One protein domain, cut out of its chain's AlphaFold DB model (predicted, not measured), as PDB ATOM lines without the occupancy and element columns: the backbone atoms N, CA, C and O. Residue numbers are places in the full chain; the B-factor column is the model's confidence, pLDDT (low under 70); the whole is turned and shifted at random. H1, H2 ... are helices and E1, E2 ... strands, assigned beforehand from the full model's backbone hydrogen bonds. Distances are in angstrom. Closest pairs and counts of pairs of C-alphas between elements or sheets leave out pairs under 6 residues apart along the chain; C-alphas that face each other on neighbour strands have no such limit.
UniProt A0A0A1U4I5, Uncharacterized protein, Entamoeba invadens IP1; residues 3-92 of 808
ATOM      1  N   VAL A   3     192.844 206.120 216.219       48.56
ATOM      2  CA  VAL A   3     193.057 207.218 217.163       48.56
ATOM      3  C   VAL A   3     193.364 208.448 216.307       48.56
ATOM      4  O   VAL A   3     194.234 208.389 215.446       48.56
ATOM      5  N   ASN A   4     192.600 209.531 216.483       44.78
ATOM      6  CA  ASN A   4     192.727 210.798 215.739       44.78
ATOM      7  C   ASN A   4     192.563 210.722 214.201       44.78
ATOM      8  O   ASN A   4     193.320 211.359 213.476       44.78
ATOM      9  N   GLU A   5     191.582 209.964 213.690       49.00
ATOM     10  CA  GLU A   5     191.220 209.909 212.250       49.00
ATOM     11  C   GLU A   5     192.357 209.535 211.264       49.00
ATOM     12  O   GLU A   5     192.182 209.632 210.050       49.00
ATOM     13  N   LEU A   6     193.496 209.027 211.751       48.94
ATOM     14  CA  LEU A   6     194.628 208.568 210.939       48.94
ATOM     15  C   LEU A   6     194.879 207.070 211.165       48.94
ATOM     16  O   LEU A   6     194.933 206.585 212.294       48.94
ATOM     17  N   CYS A   7     195.001 206.314 210.070       55.91
ATOM     18  CA  CYS A   7     195.224 204.870 210.113       55.91
ATOM     19  C   CYS A   7     196.717 204.582 210.322       55.91
ATOM     20  O   CYS A   7     197.497 204.607 209.371       55.91
ATOM     21  N   GLU A   8     197.123 204.316 211.562       62.47
ATOM     22  CA  GLU A   8     198.492 203.887 211.854       62.47
ATOM     23  C   GLU A   8     198.670 202.375 211.647       62.47
ATOM     24  O   GLU A   8     197.793 201.563 211.976       62.47
ATOM     25  N   SER A   9     199.817 202.012 211.064       61.59
ATOM     26  CA  SER A   9     200.208 200.632 210.771       61.59
ATOM     27  C   SER A   9     200.624 199.909 212.053       61.59
ATOM     28  O   SER A   9     201.474 200.401 212.793       61.59
ATOM     29  N   CYS A  10     200.111 198.693 212.267       66.75
ATOM     30  CA  CYS A  10     200.412 197.811 213.409       66.75
ATOM     31  C   CYS A  10     201.860 197.263 213.424       66.75
ATOM     32  O   CYS A  10     202.141 196.243 214.049       66.75
ATOM     33  N   SER A  11     202.788 197.918 212.720       66.19
ATOM     34  CA  SER A  11     204.173 197.490 212.478       66.19
ATOM     35  C   SER A  11     205.027 197.370 213.746       66.19
ATOM     36  O   SER A  11     206.085 196.746 213.707       66.19
ATOM     37  N   THR A  12     204.587 197.951 214.863       69.94
ATOM     38  CA  THR A  12     205.245 197.857 216.174       69.94
ATOM     39  C   THR A  12     205.033 196.494 216.847       69.94
ATOM     40  O   THR A  12     205.859 196.078 217.661       69.94
ATOM     41  N   LEU A  13     203.980 195.754 216.475       74.94
ATOM     42  CA  LEU A  13     203.669 194.423 216.998       74.94
ATOM     43  C   LEU A  13     204.211 193.338 216.054       74.94
ATOM     44  O   LEU A  13     203.719 193.125 214.944       74.94
ATOM     45  N   ASN A  14     205.237 192.617 216.509       82.38
ATOM     46  CA  ASN A  14     205.896 191.574 215.721       82.38
ATOM     47  C   ASN A  14     204.897 190.478 215.294       82.38
ATOM     48  O   ASN A  14     204.175 189.934 216.131       82.38
ATOM     49  N   LYS A  15     204.893 190.132 213.997       84.44
ATOM     50  CA  LYS A  15     204.033 189.095 213.386       84.44
ATOM     51  C   LYS A  15     202.513 189.369 213.461       84.44
ATOM     52  O   LYS A  15     201.731 188.430 213.316       84.44
ATOM     53  N   CYS A  16     202.093 190.628 213.624       84.69
ATOM     54  CA  CYS A  16     200.689 191.055 213.654       84.69
ATOM     55  C   CYS A  16     200.201 191.604 212.295       84.69
ATOM     56  O   CYS A  16     200.875 192.430 211.687       84.69
ATOM     57  N   ILE A  17     199.021 191.170 211.835       85.44
ATOM     58  CA  ILE A  17     198.317 191.671 210.637       85.44
ATOM     59  C   ILE A  17     197.385 192.841 210.992       85.44
ATOM     60  O   ILE A  17     197.328 193.823 210.255       85.44
ATOM     61  N   SER A  18     196.650 192.766 212.109       82.75
ATOM     62  CA  SER A  18     195.738 193.838 212.547       82.75
ATOM     63  C   SER A  18     195.645 193.927 214.069       82.75
ATOM     64  O   SER A  18     195.613 192.889 214.725       82.75
ATOM     65  N   CYS A  19     195.523 195.136 214.615       82.25
ATOM     66  CA  CYS A  19     195.575 195.448 216.046       82.25
ATOM     67  C   CYS A  19     194.427 196.386 216.471       82.25
ATOM     68  O   CYS A  19     193.972 197.204 215.664       82.25
ATOM     69  N   SER A  20     193.948 196.261 217.717       82.06
ATOM     70  CA  SER A  20     192.953 197.183 218.302       82.06
ATOM     71  C   SER A  20     193.598 198.463 218.829       82.06
ATOM     72  O   SER A  20     193.022 199.541 218.695       82.06
ATOM     73  N   ASP A  21     194.807 198.339 219.373       76.81
ATOM     74  CA  ASP A  21     195.637 199.409 219.920       76.81
ATOM     75  C   ASP A  21     197.132 199.060 219.758       76.81
ATOM     76  O   ASP A  21     197.473 198.007 219.214       76.81
ATOM     77  N   GLU A  22     198.028 199.936 220.220       71.88
ATOM     78  CA  GLU A  22     199.488 199.760 220.117       71.88
ATOM     79  C   GLU A  22     200.034 198.523 220.858       71.88
ATOM     80  O   GLU A  22     201.169 198.113 220.608       71.88
ATOM     81  N   LEU A  23     199.254 197.915 221.761       77.75
ATOM     82  CA  LEU A  23     199.669 196.793 222.605       77.75
ATOM     83  C   LEU A  23     198.936 195.481 222.280       77.75
ATOM     84  O   LEU A  23     199.414 194.419 222.684       77.75
ATOM     85  N   THR A  24     197.821 195.534 221.540       82.94
ATOM     86  CA  THR A  24     196.896 194.403 221.378       82.94
ATOM     87  C   THR A  24     196.663 194.030 219.910       82.94
ATOM     88  O   THR A  24     195.970 194.717 219.157       82.94
ATOM     89  N   CYS A  25     197.192 192.877 219.503       85.19
ATOM     90  CA  CYS A  25     196.979 192.275 218.190       85.19
ATOM     91  C   CYS A  25     195.693 191.426 218.126       85.19
ATOM     92  O   CYS A  25     195.457 190.585 218.993       85.19
ATOM     93  N   LEU A  26     194.902 191.599 217.062       84.88
ATOM     94  CA  LEU A  26     193.656 190.867 216.778       84.88
ATOM     95  C   LEU A  26     193.835 189.733 215.756       84.88
ATOM     96  O   LEU A  26     193.194 188.693 215.876       84.88
ATOM     97  N   HIS A  27     194.692 189.933 214.750       87.31
ATOM     98  CA  HIS A  27     194.994 188.927 213.727       87.31
ATOM     99  C   HIS A  27     196.503 188.807 213.561       87.31
ATOM    100  O   HIS A  27     197.164 189.802 213.276       87.31
ATOM    101  N   CYS A  28     197.040 187.602 213.693       88.69
ATOM    102  CA  CYS A  28     198.456 187.308 213.506       88.69
ATOM    103  C   CYS A  28     198.728 186.704 212.123       88.69
ATOM    104  O   CYS A  28     197.820 186.187 211.474       88.69
ATOM    105  N   VAL A  29     199.981 186.766 211.670       89.12
ATOM    106  CA  VAL A  29     200.404 186.080 210.438       89.12
ATOM    107  C   VAL A  29     200.287 184.564 210.579       89.12
ATOM    108  O   VAL A  29     200.381 184.030 211.687       89.12
ATOM    109  N   ASP A  30     200.126 183.870 209.452       87.19
ATOM    110  CA  ASP A  30     200.037 182.410 209.422       87.19
ATOM    111  C   ASP A  30     201.208 181.763 210.180       87.19
ATOM    112  O   ASP A  30     202.374 182.130 210.019       87.19
ATOM    113  N   GLY A  31     200.881 180.808 211.053       84.38
ATOM    114  CA  GLY A  31     201.840 180.204 211.982       84.38
ATOM    115  C   GLY A  31     201.921 180.882 213.358       84.38
ATOM    116  O   GLY A  31     202.693 180.415 214.202       84.38
ATOM    117  N   TYR A  32     201.115 181.920 213.621       89.56
ATOM    118  CA  TYR A  32     201.001 182.604 214.915       89.56
ATOM    119  C   TYR A  32     199.532 182.849 215.316       89.56
ATOM    120  O   TYR A  32     198.664 182.971 214.457       89.56
ATOM    121  N   TYR A  33     199.260 182.962 216.620       90.06
ATOM    122  CA  TYR A  33     197.945 183.280 217.193       90.06
ATOM    123  C   TYR A  33     198.041 184.394 218.249       90.06
ATOM    124  O   TYR A  33     199.086 184.529 218.895       90.06
ATOM    125  N   PRO A  34     196.976 185.183 218.459       88.12
ATOM    126  CA  PRO A  34     196.948 186.211 219.493       88.12
ATOM    127  C   PRO A  34     196.761 185.591 220.888       88.12
ATOM    128  O   PRO A  34     195.816 184.836 221.126       88.12
ATOM    129  N   ASP A  35     197.662 185.923 221.815       87.75
ATOM    130  CA  ASP A  35     197.641 185.534 223.229       87.75
ATOM    131  C   ASP A  35     198.118 186.718 224.074       87.75
ATOM    132  O   ASP A  35     199.253 187.174 223.909       87.75
ATOM    133  N   ASP A  36     197.257 187.223 224.960       85.25
ATOM    134  CA  ASP A  36     197.544 188.403 225.794       85.25
ATOM    135  C   ASP A  36     198.005 189.625 224.963       85.25
ATOM    136  O   ASP A  36     199.035 190.249 225.216       85.25
ATOM    137  N   GLY A  37     197.291 189.893 223.862       81.25
ATOM    138  CA  GLY A  37     197.585 190.995 222.940       81.25
ATOM    139  C   GLY A  37     198.815 190.803 222.040       81.25
ATOM    140  O   GLY A  37     199.055 191.631 221.166       81.25
ATOM    141  N   LYS A  38     199.574 189.705 222.165       86.94
ATOM    142  CA  LYS A  38     200.790 189.445 221.367       86.94
ATOM    143  C   LYS A  38     200.662 188.193 220.505       86.94
ATOM    144  O   LYS A  38     200.035 187.215 220.895       86.94
ATOM    145  N   CYS A  39     201.319 188.193 219.346       89.75
ATOM    146  CA  CYS A  39     201.362 187.026 218.469       89.75
ATOM    147  C   CYS A  39     202.370 185.985 218.969       89.75
ATOM    148  O   CYS A  39     203.581 186.210 218.927       89.75
ATOM    149  N   LYS A  40     201.876 184.826 219.408       90.38
ATOM    150  CA  LYS A  40     202.694 183.665 219.793       90.38
ATOM    151  C   LYS A  40     202.665 182.607 218.697       90.38
ATOM    152  O   LYS A  40     201.679 182.472 217.984       90.38
ATOM    153  N   SER A  41     203.768 181.881 218.525       90.06
ATOM    154  CA  SER A  41     203.874 180.856 217.479       90.06
ATOM    155  C   SER A  41     202.915 179.698 217.750       90.06
ATOM    156  O   SER A  41     202.828 179.235 218.880       90.06
ATOM    157  N   CYS A  42     202.266 179.148 216.720       89.00
ATOM    158  CA  CYS A  42     201.423 177.956 216.854       89.00
ATOM    159  C   CYS A  42     202.152 176.774 217.511       89.00
ATOM    160  O   CYS A  42     201.519 175.955 218.168       89.00
ATOM    161  N   LEU A  43     203.484 176.710 217.385       87.50
ATOM    162  CA  LEU A  43     204.317 175.675 217.995       87.50
ATOM    163  C   LEU A  43     204.329 175.723 219.533       87.50
ATOM    164  O   LEU A  43     204.757 174.746 220.144       87.50
ATOM    165  N   THR A  44     203.875 176.824 220.151       88.75
ATOM    166  CA  THR A  44     203.716 176.937 221.611       88.75
ATOM    167  C   THR A  44     202.429 176.286 222.120       88.75
ATOM    168  O   THR A  44     202.285 176.093 223.325       88.75
ATOM    169  N   ILE A  45     201.487 175.944 221.233       88.06
ATOM    170  CA  ILE A  45     200.332 175.102 221.563       88.06
ATOM    171  C   ILE A  45     200.803 173.642 221.493       88.06
ATOM    172  O   ILE A  45     201.368 173.219 220.480       88.06
ATOM    173  N   ASN A  46     200.594 172.875 222.570       88.44
ATOM    174  CA  ASN A  46     201.047 171.482 222.655       88.44
ATOM    175  C   ASN A  46     200.525 170.674 221.451       88.44
ATOM    176  O   ASN A  46     199.351 170.766 221.099       88.44
ATOM    177  N   GLY A  47     201.425 169.960 220.769       84.38
ATOM    178  CA  GLY A  47     201.091 169.125 219.614       84.38
ATOM    179  C   GLY A  47     200.639 169.860 218.345       84.38
ATOM    180  O   GLY A  47     200.312 169.193 217.372       84.38
ATOM    181  N   CYS A  48     200.619 171.197 218.297       91.50
ATOM    182  CA  CYS A  48     200.024 171.942 217.182       91.50
ATOM    183  C   CYS A  48     201.022 172.302 216.067       91.50
ATOM    184  O   CYS A  48     202.123 172.786 216.337       91.50
ATOM    185  N   LYS A  49     200.627 172.101 214.802       90.25
ATOM    186  CA  LYS A  49     201.397 172.466 213.599       90.25
ATOM    187  C   LYS A  49     200.916 173.786 213.000       90.25
ATOM    188  O   LYS A  49     201.735 174.661 212.736       90.25
ATOM    189  N   THR A  50     199.604 173.955 212.829       90.00
ATOM    190  CA  THR A  50     198.989 175.221 212.386       90.00
ATOM    191  C   THR A  50     197.821 175.599 213.282       90.00
ATOM    192  O   THR A  50     197.090 174.731 213.750       90.00
ATOM    193  N   CYS A  51     197.630 176.892 213.525       89.94
ATOM    194  CA  CYS A  51     196.627 177.426 214.440       89.94
ATOM    195  C   CYS A  51     195.886 178.618 213.825       89.94
ATOM    196  O   CYS A  51     196.299 179.162 212.804       89.94
ATOM    197  N   SER A  52     194.760 178.982 214.433       89.50
ATOM    198  CA  SER A  52     193.931 180.115 214.034       89.50
ATOM    199  C   SER A  52     194.687 181.431 214.232       89.50
ATOM    200  O   SER A  52     195.245 181.681 215.298       89.50
ATOM    201  N   SER A  53     194.639 182.306 213.230       87.81
ATOM    202  CA  SER A  53     195.244 183.641 213.282       87.81
ATOM    203  C   SER A  53     194.517 184.605 214.224       87.81
ATOM    204  O   SER A  53     195.026 185.694 214.465       87.81
ATOM    205  N   THR A  54     193.355 184.223 214.769       86.75
ATOM    206  CA  THR A  54     192.496 185.071 215.618       86.75
ATOM    207  C   THR A  54     192.254 184.524 217.019       86.75
ATOM    208  O   THR A  54     191.651 185.200 217.848       86.75
ATOM    209  N   SER A  55     192.676 183.293 217.310       87.50
ATOM    210  CA  SER A  55     192.439 182.668 218.614       87.50
ATOM    211  C   SER A  55     193.422 181.534 218.893       87.50
ATOM    212  O   SER A  55     193.964 180.929 217.971       87.50
ATOM    213  N   LYS A  56     193.598 181.179 220.172       88.50
ATOM    214  CA  LYS A  56     194.373 180.006 220.617       88.50
ATOM    215  C   LYS A  56     193.647 178.687 220.292       88.50
ATOM    216  O   LYS A  56     193.240 177.954 221.185       88.50
ATOM    217  N   LYS A  57     193.442 178.395 219.006       88.19
ATOM    218  CA  LYS A  57     192.821 177.157 218.503       88.19
ATOM    219  C   LYS A  57     193.707 176.519 217.449       88.19
ATOM    220  O   LYS A  57     194.110 177.187 216.501       88.19
ATOM    221  N   CYS A  58     193.992 175.229 217.596       90.19
ATOM    222  CA  CYS A  58     194.774 174.492 216.613       90.19
ATOM    223  C   CYS A  58     193.900 174.027 215.435       90.19
ATOM    224  O   CYS A  58     192.765 173.604 215.640       90.19
ATOM    225  N   HIS A  59     194.427 174.100 214.213       88.19
ATOM    226  CA  HIS A  59     193.770 173.627 212.992       88.19
ATOM    227  C   HIS A  59     194.359 172.305 212.491       88.19
ATOM    228  O   HIS A  59     193.614 171.420 212.085       88.19
ATOM    229  N   THR A  60     195.686 172.148 212.542       87.62
ATOM    230  CA  THR A  60     196.353 170.873 212.236       87.62
ATOM    231  C   THR A  60     197.393 170.555 213.292       87.62
ATOM    232  O   THR A  60     198.119 171.440 213.749       87.62
ATOM    233  N   CYS A  61     197.473 169.288 213.681       89.19
ATOM    234  CA  CYS A  61     198.437 168.818 214.664       89.19
ATOM    235  C   CYS A  61     199.749 168.376 214.000       89.19
ATOM    236  O   CYS A  61     199.815 168.162 212.789       89.19
ATOM    237  N   LYS A  62     200.813 168.298 214.799       88.81
ATOM    238  CA  LYS A  62     202.093 167.696 214.415       88.81
ATOM    239  C   LYS A  62     201.917 166.187 214.230       88.81
ATOM    240  O   LYS A  62     200.992 165.597 214.788       88.81
ATOM    241  N   ASP A  63     202.830 165.569 213.489       83.56
ATOM    242  CA  ASP A  63     202.870 164.111 213.362       83.56
ATOM    243  C   ASP A  63     202.979 163.474 214.761       83.56
ATOM    244  O   ASP A  63     203.655 164.010 215.644       83.56
ATOM    245  N   GLY A  64     202.247 162.382 214.996       82.38
ATOM    246  CA  GLY A  64     202.081 161.795 216.334       82.38
ATOM    247  C   GLY A  64     200.900 162.327 217.147       82.38
ATOM    248  O   GLY A  64     200.603 161.763 218.197       82.38
ATOM    249  N   TYR A  65     200.192 163.356 216.672       87.69
ATOM    250  CA  TYR A  65     199.024 163.929 217.344       87.69
ATOM    251  C   TYR A  65     197.786 163.912 216.442       87.69
ATOM    252  O   TYR A  65     197.883 164.058 215.224       87.69
ATOM    253  N   TYR A  66     196.604 163.808 217.049       87.38
ATOM    254  CA  TYR A  66     195.321 163.933 216.358       87.38
ATOM    255  C   TYR A  66     194.495 165.084 216.944       87.38
ATOM    256  O   TYR A  66     194.635 165.436 218.116       87.38
ATOM    257  N   LEU A  67     193.645 165.695 216.116       85.38
ATOM    258  CA  LEU A  67     192.825 166.838 216.515       85.38
ATOM    259  C   LEU A  67     191.493 166.370 217.124       85.38
ATOM    260  O   LEU A  67     190.669 165.778 216.429       85.38
ATOM    261  N   ASP A  68     191.275 166.686 218.399       83.69
ATOM    262  CA  ASP A  68     190.026 166.477 219.144       83.69
ATOM    263  C   ASP A  68     189.733 167.706 220.009       83.69
ATOM    264  O   ASP A  68     189.975 167.710 221.217       83.69
ATOM    265  N   ASN A  69     189.308 168.792 219.351       82.44
ATOM    266  CA  ASN A  69     189.274 170.179 219.852       82.44
ATOM    267  C   ASN A  69     190.653 170.758 220.240       82.44
ATOM    268  O   ASN A  69     190.926 171.925 219.966       82.44
ATOM    269  N   GLU A  70     191.537 169.935 220.795       85.62
ATOM    270  CA  GLU A  70     192.955 170.169 221.049       85.62
ATOM    271  C   GLU A  70     193.781 169.021 220.447       85.62
ATOM    272  O   GLU A  70     193.244 167.964 220.104       85.62
ATOM    273  N   CYS A  71     195.088 169.220 220.282       88.88
ATOM    274  CA  CYS A  71     195.966 168.169 219.776       88.88
ATOM    275  C   CYS A  71     196.308 167.183 220.891       88.88
ATOM    276  O   CYS A  71     197.020 167.533 221.831       88.88
ATOM    277  N   LYS A  72     195.830 165.944 220.759       85.94
ATOM    278  CA  LYS A  72     196.100 164.849 221.697       85.94
ATOM    279  C   LYS A  72     197.139 163.898 221.127       85.94
ATOM    280  O   LYS A  72     197.139 163.632 219.923       85.94
ATOM    281  N   LEU A  73     198.030 163.408 221.985       85.56
ATOM    282  CA  LEU A  73     199.109 162.513 221.584       85.56
ATOM    283  C   LEU A  73     198.536 161.124 221.275       85.56
ATOM    284  O   LEU A  73     197.804 160.545 222.076       85.56
ATOM    285  N   CYS A  74     198.877 160.569 220.115       84.00
ATOM    286  CA  CYS A  74     198.352 159.278 219.676       84.00
ATOM    287  C   CYS A  74     198.716 158.134 220.630       84.00
ATOM    288  O   CYS A  74     197.866 157.293 220.919       84.00
ATOM    289  N   SER A  75     199.930 158.144 221.189       80.81
ATOM    290  CA  SER A  75     200.401 157.110 222.116       80.81
ATOM    291  C   SER A  75     199.690 157.094 223.475       80.81
ATOM    292  O   SER A  75     199.759 156.080 224.158       80.81
ATOM    293  N   GLU A  76     199.002 158.173 223.875       80.19
ATOM    294  CA  GLU A  76     198.199 158.204 225.113       80.19
ATOM    295  C   GLU A  76     196.870 157.454 224.967       80.19
ATOM    296  O   GLU A  76     196.318 156.961 225.949       80.19
ATOM    297  N   VAL A  77     196.347 157.372 223.741       75.38
ATOM    298  CA  VAL A  77     195.050 156.748 223.437       75.38
ATOM    299  C   VAL A  77     195.236 155.357 222.840       75.38
ATOM    300  O   VAL A  77     194.518 154.420 223.184       75.38
ATOM    301  N   PHE A  78     196.223 155.217 221.958       77.69
ATOM    302  CA  PHE A  78     196.614 153.963 221.338       77.69
ATOM    303  C   PHE A  78     198.107 153.748 221.573       77.69
ATOM    304  O   PHE A  78     198.940 154.326 220.866       77.69
ATOM    305  N   SER A  79     198.450 152.917 222.557       80.19
ATOM    306  CA  SER A  79     199.839 152.609 222.909       80.19
ATOM    307  C   SER A  79     200.672 152.233 221.678       80.19
ATOM    308  O   SER A  79     200.208 151.495 220.806       80.19
ATOM    309  N   ASN A  80     201.903 152.747 221.619       82.81
ATOM    310  CA  ASN A  80     202.898 152.474 220.571       82.81
ATOM    311  C   ASN A  80     202.489 152.890 219.138       82.81
ATOM    312  O   ASN A  80     203.093 152.455 218.155       82.81
ATOM    313  N   SER A  81     201.477 153.753 218.991       86.62
ATOM    314  CA  SER A  81     201.087 154.323 217.695       86.62
ATOM    315  C   SER A  81     201.964 155.511 217.290       86.62
ATOM    316  O   SER A  81     202.296 156.372 218.104       86.62
ATOM    317  N   ALA A  82     202.335 155.563 216.007       86.62
ATOM    318  CA  ALA A  82     203.065 156.687 215.421       86.62
ATOM    319  C   ALA A  82     202.114 157.720 214.810       86.62
ATOM    320  O   ALA A  82     202.366 158.915 214.909       86.62
ATOM    321  N   THR A  83     201.007 157.287 214.198       86.56
ATOM    322  CA  THR A  83     199.951 158.186 213.712       86.56
ATOM    323  C   THR A  83     198.570 157.568 213.908       86.56
ATOM    324  O   THR A  83     198.387 156.350 213.818       86.56
ATOM    325  N   CYS A  84     197.572 158.405 214.190       85.25
ATOM    326  CA  CYS A  84     196.224 157.958 214.514       85.25
ATOM    327  C   CYS A  84     195.161 159.014 214.170       85.25
ATOM    328  O   CYS A  84     195.446 160.175 213.886       85.25
ATOM    329  N   THR A  85     193.909 158.582 214.216       83.94
ATOM    330  CA  THR A  85     192.691 159.392 214.170       83.94
ATOM    331  C   THR A  85     191.893 159.152 215.451       83.94
ATOM    332  O   THR A  85     192.183 158.221 216.199       83.94
ATOM    333  N   LEU A  86     190.803 159.901 215.641       78.75
ATOM    334  CA  LEU A  86     189.844 159.733 216.745       78.75
ATOM    335  C   LEU A  86     189.370 158.289 216.997       78.75
ATOM    336  O   LEU A  86     188.918 157.983 218.096       78.75
ATOM    337  N   LYS A  87     189.400 157.415 215.983       79.69
ATOM    338  CA  LYS A  87     188.882 156.038 216.081       79.69
ATOM    339  C   LYS A  87     189.854 154.968 215.598       79.69
ATOM    340  O   LYS A  87     189.607 153.787 215.840       79.69
ATOM    341  N   LYS A  88     190.915 155.343 214.878       83.31
ATOM    342  CA  LYS A  88     191.759 154.388 214.156       83.31
ATOM    343  C   LYS A  88     193.240 154.745 214.204       83.31
ATOM    344  O   LYS A  88     193.581 155.895 213.951       83.31
ATOM    345  N   VAL A  89     194.101 153.761 214.425       86.12
ATOM    346  CA  VAL A  89     195.549 153.851 214.217       86.12
ATOM    347  C   VAL A  89     195.857 153.743 212.721       86.12
ATOM    348  O   VAL A  89     195.294 152.898 212.021       86.12
ATOM    349  N   LEU A  90     196.727 154.621 212.227       85.56
ATOM    350  CA  LEU A  90     197.147 154.662 210.825       85.56
ATOM    351  C   LEU A  90     198.541 154.051 210.637       85.56
ATOM    352  O   LEU A  90     198.750 153.325 209.670       85.56
ATOM    353  N   SER A  91     199.463 154.292 211.573       88.25
ATOM    354  CA  SER A  91     200.794 153.676 211.588       88.25
ATOM    355  C   SER A  91     201.327 153.497 213.009       88.25
ATOM    356  O   SER A  91     200.895 154.175 213.948       88.25
ATOM    357  N   CYS A  92     202.280 152.582 213.157       88.38
ATOM    358  CA  CYS A  92     202.900 152.224 214.428       88.38
ATOM    359  C   CYS A  92     204.337 152.735 214.522       88.38
ATOM    360  O   CYS A  92     204.947 153.084 213.511       88.38
TER     361      CYS A  92
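This is residues 3 to 92 of the 808 residues of an uncharacterized protein of Entamoeba invadens IP1 (UniProt A0A0A1U4I5). Five small hairpins of two strands each follow one another along a rod, like segments in a row: E1 and E2, then E3 and E4, E5 and E6, E7 and E8, and E9 and E10 at the far end. One short helix, H1, sits between the fourth and fifth hairpins, and residues 3 to 15, with no named element, lead in at the opposite end. The printed part has 90 residues with ten named strands and one named helix, in the order E1 to E8, H1, E9, E10. Each sheet is an antiparallel pair, and the class is mostly strand. The whole is loose, with a radius of gyration of the C-alphas of 17.1 A and spans of 59 by 17 by 16 A.

Start with the longest strand, E1, residues 16 to 21, and its hairpin partner E2, residues 24 to 28; they are antiparallel at 156 degrees, with N 17 and O 27 2.7 A apart, within hydrogen-bond range. Next look at the hairpin of E3, residues 32 to 35, and E4, residues 38 to 41, where N 33 and O 40 are 2.8 A apart. The closest C-alphas of E2 and E4 are those of Cys 25 and Lys 38, 5.7 A apart. E5, residues 48 to 51, and E6, residues 58 to 61, form a hairpin with N 49 and O 60 2.8 A apart. E4 and E5 are apart, but the closest C-alphas of E3 and E5, those of Tyr 33 and Cys 51, are 6.6 A apart. In the hairpin of E7, residues 65 to 68, and E8, residues 70 to 73, N 70 and O 68 are 2.8 A apart; the closest C-alphas of E6 and E8, Cys 61 and Cys 71, are 5.7 A apart. H1, residues 74 to 77, is too short for an O i to N i+4 pair, and its one O i to N i+3 pair is within range. In the last hairpin, E9, residues 81 to 84, and E10, residues 89 to 92, N 82 and O 91 are 2.9 A apart. The closest C-alphas of H1 and E9, Ser 75 and Ser 81, are 5.3 A apart; H1 and E10 are near each other, with 5 pairs of C-alphas within 10 A.

Find C-alpha 16 at (200.689, 191.055, 213.654); from there E1 runs 11.6 A to C-alpha 21. E2 is 10.7 A long, E4 9.9 A and E8 9.8 A. H1 begins at C-alpha 74, at (198.352, 159.278, 219.676), and E10 ends at C-alpha 92, at (202.900, 152.224, 214.428).

The two C-alphas farthest apart, Asn 4 and Cys 92, are 59.5 A apart. The printed part has no cut and no long link. Residues 3 to 12 are under 70 in pLDDT; the mean of the printed part is 82.3.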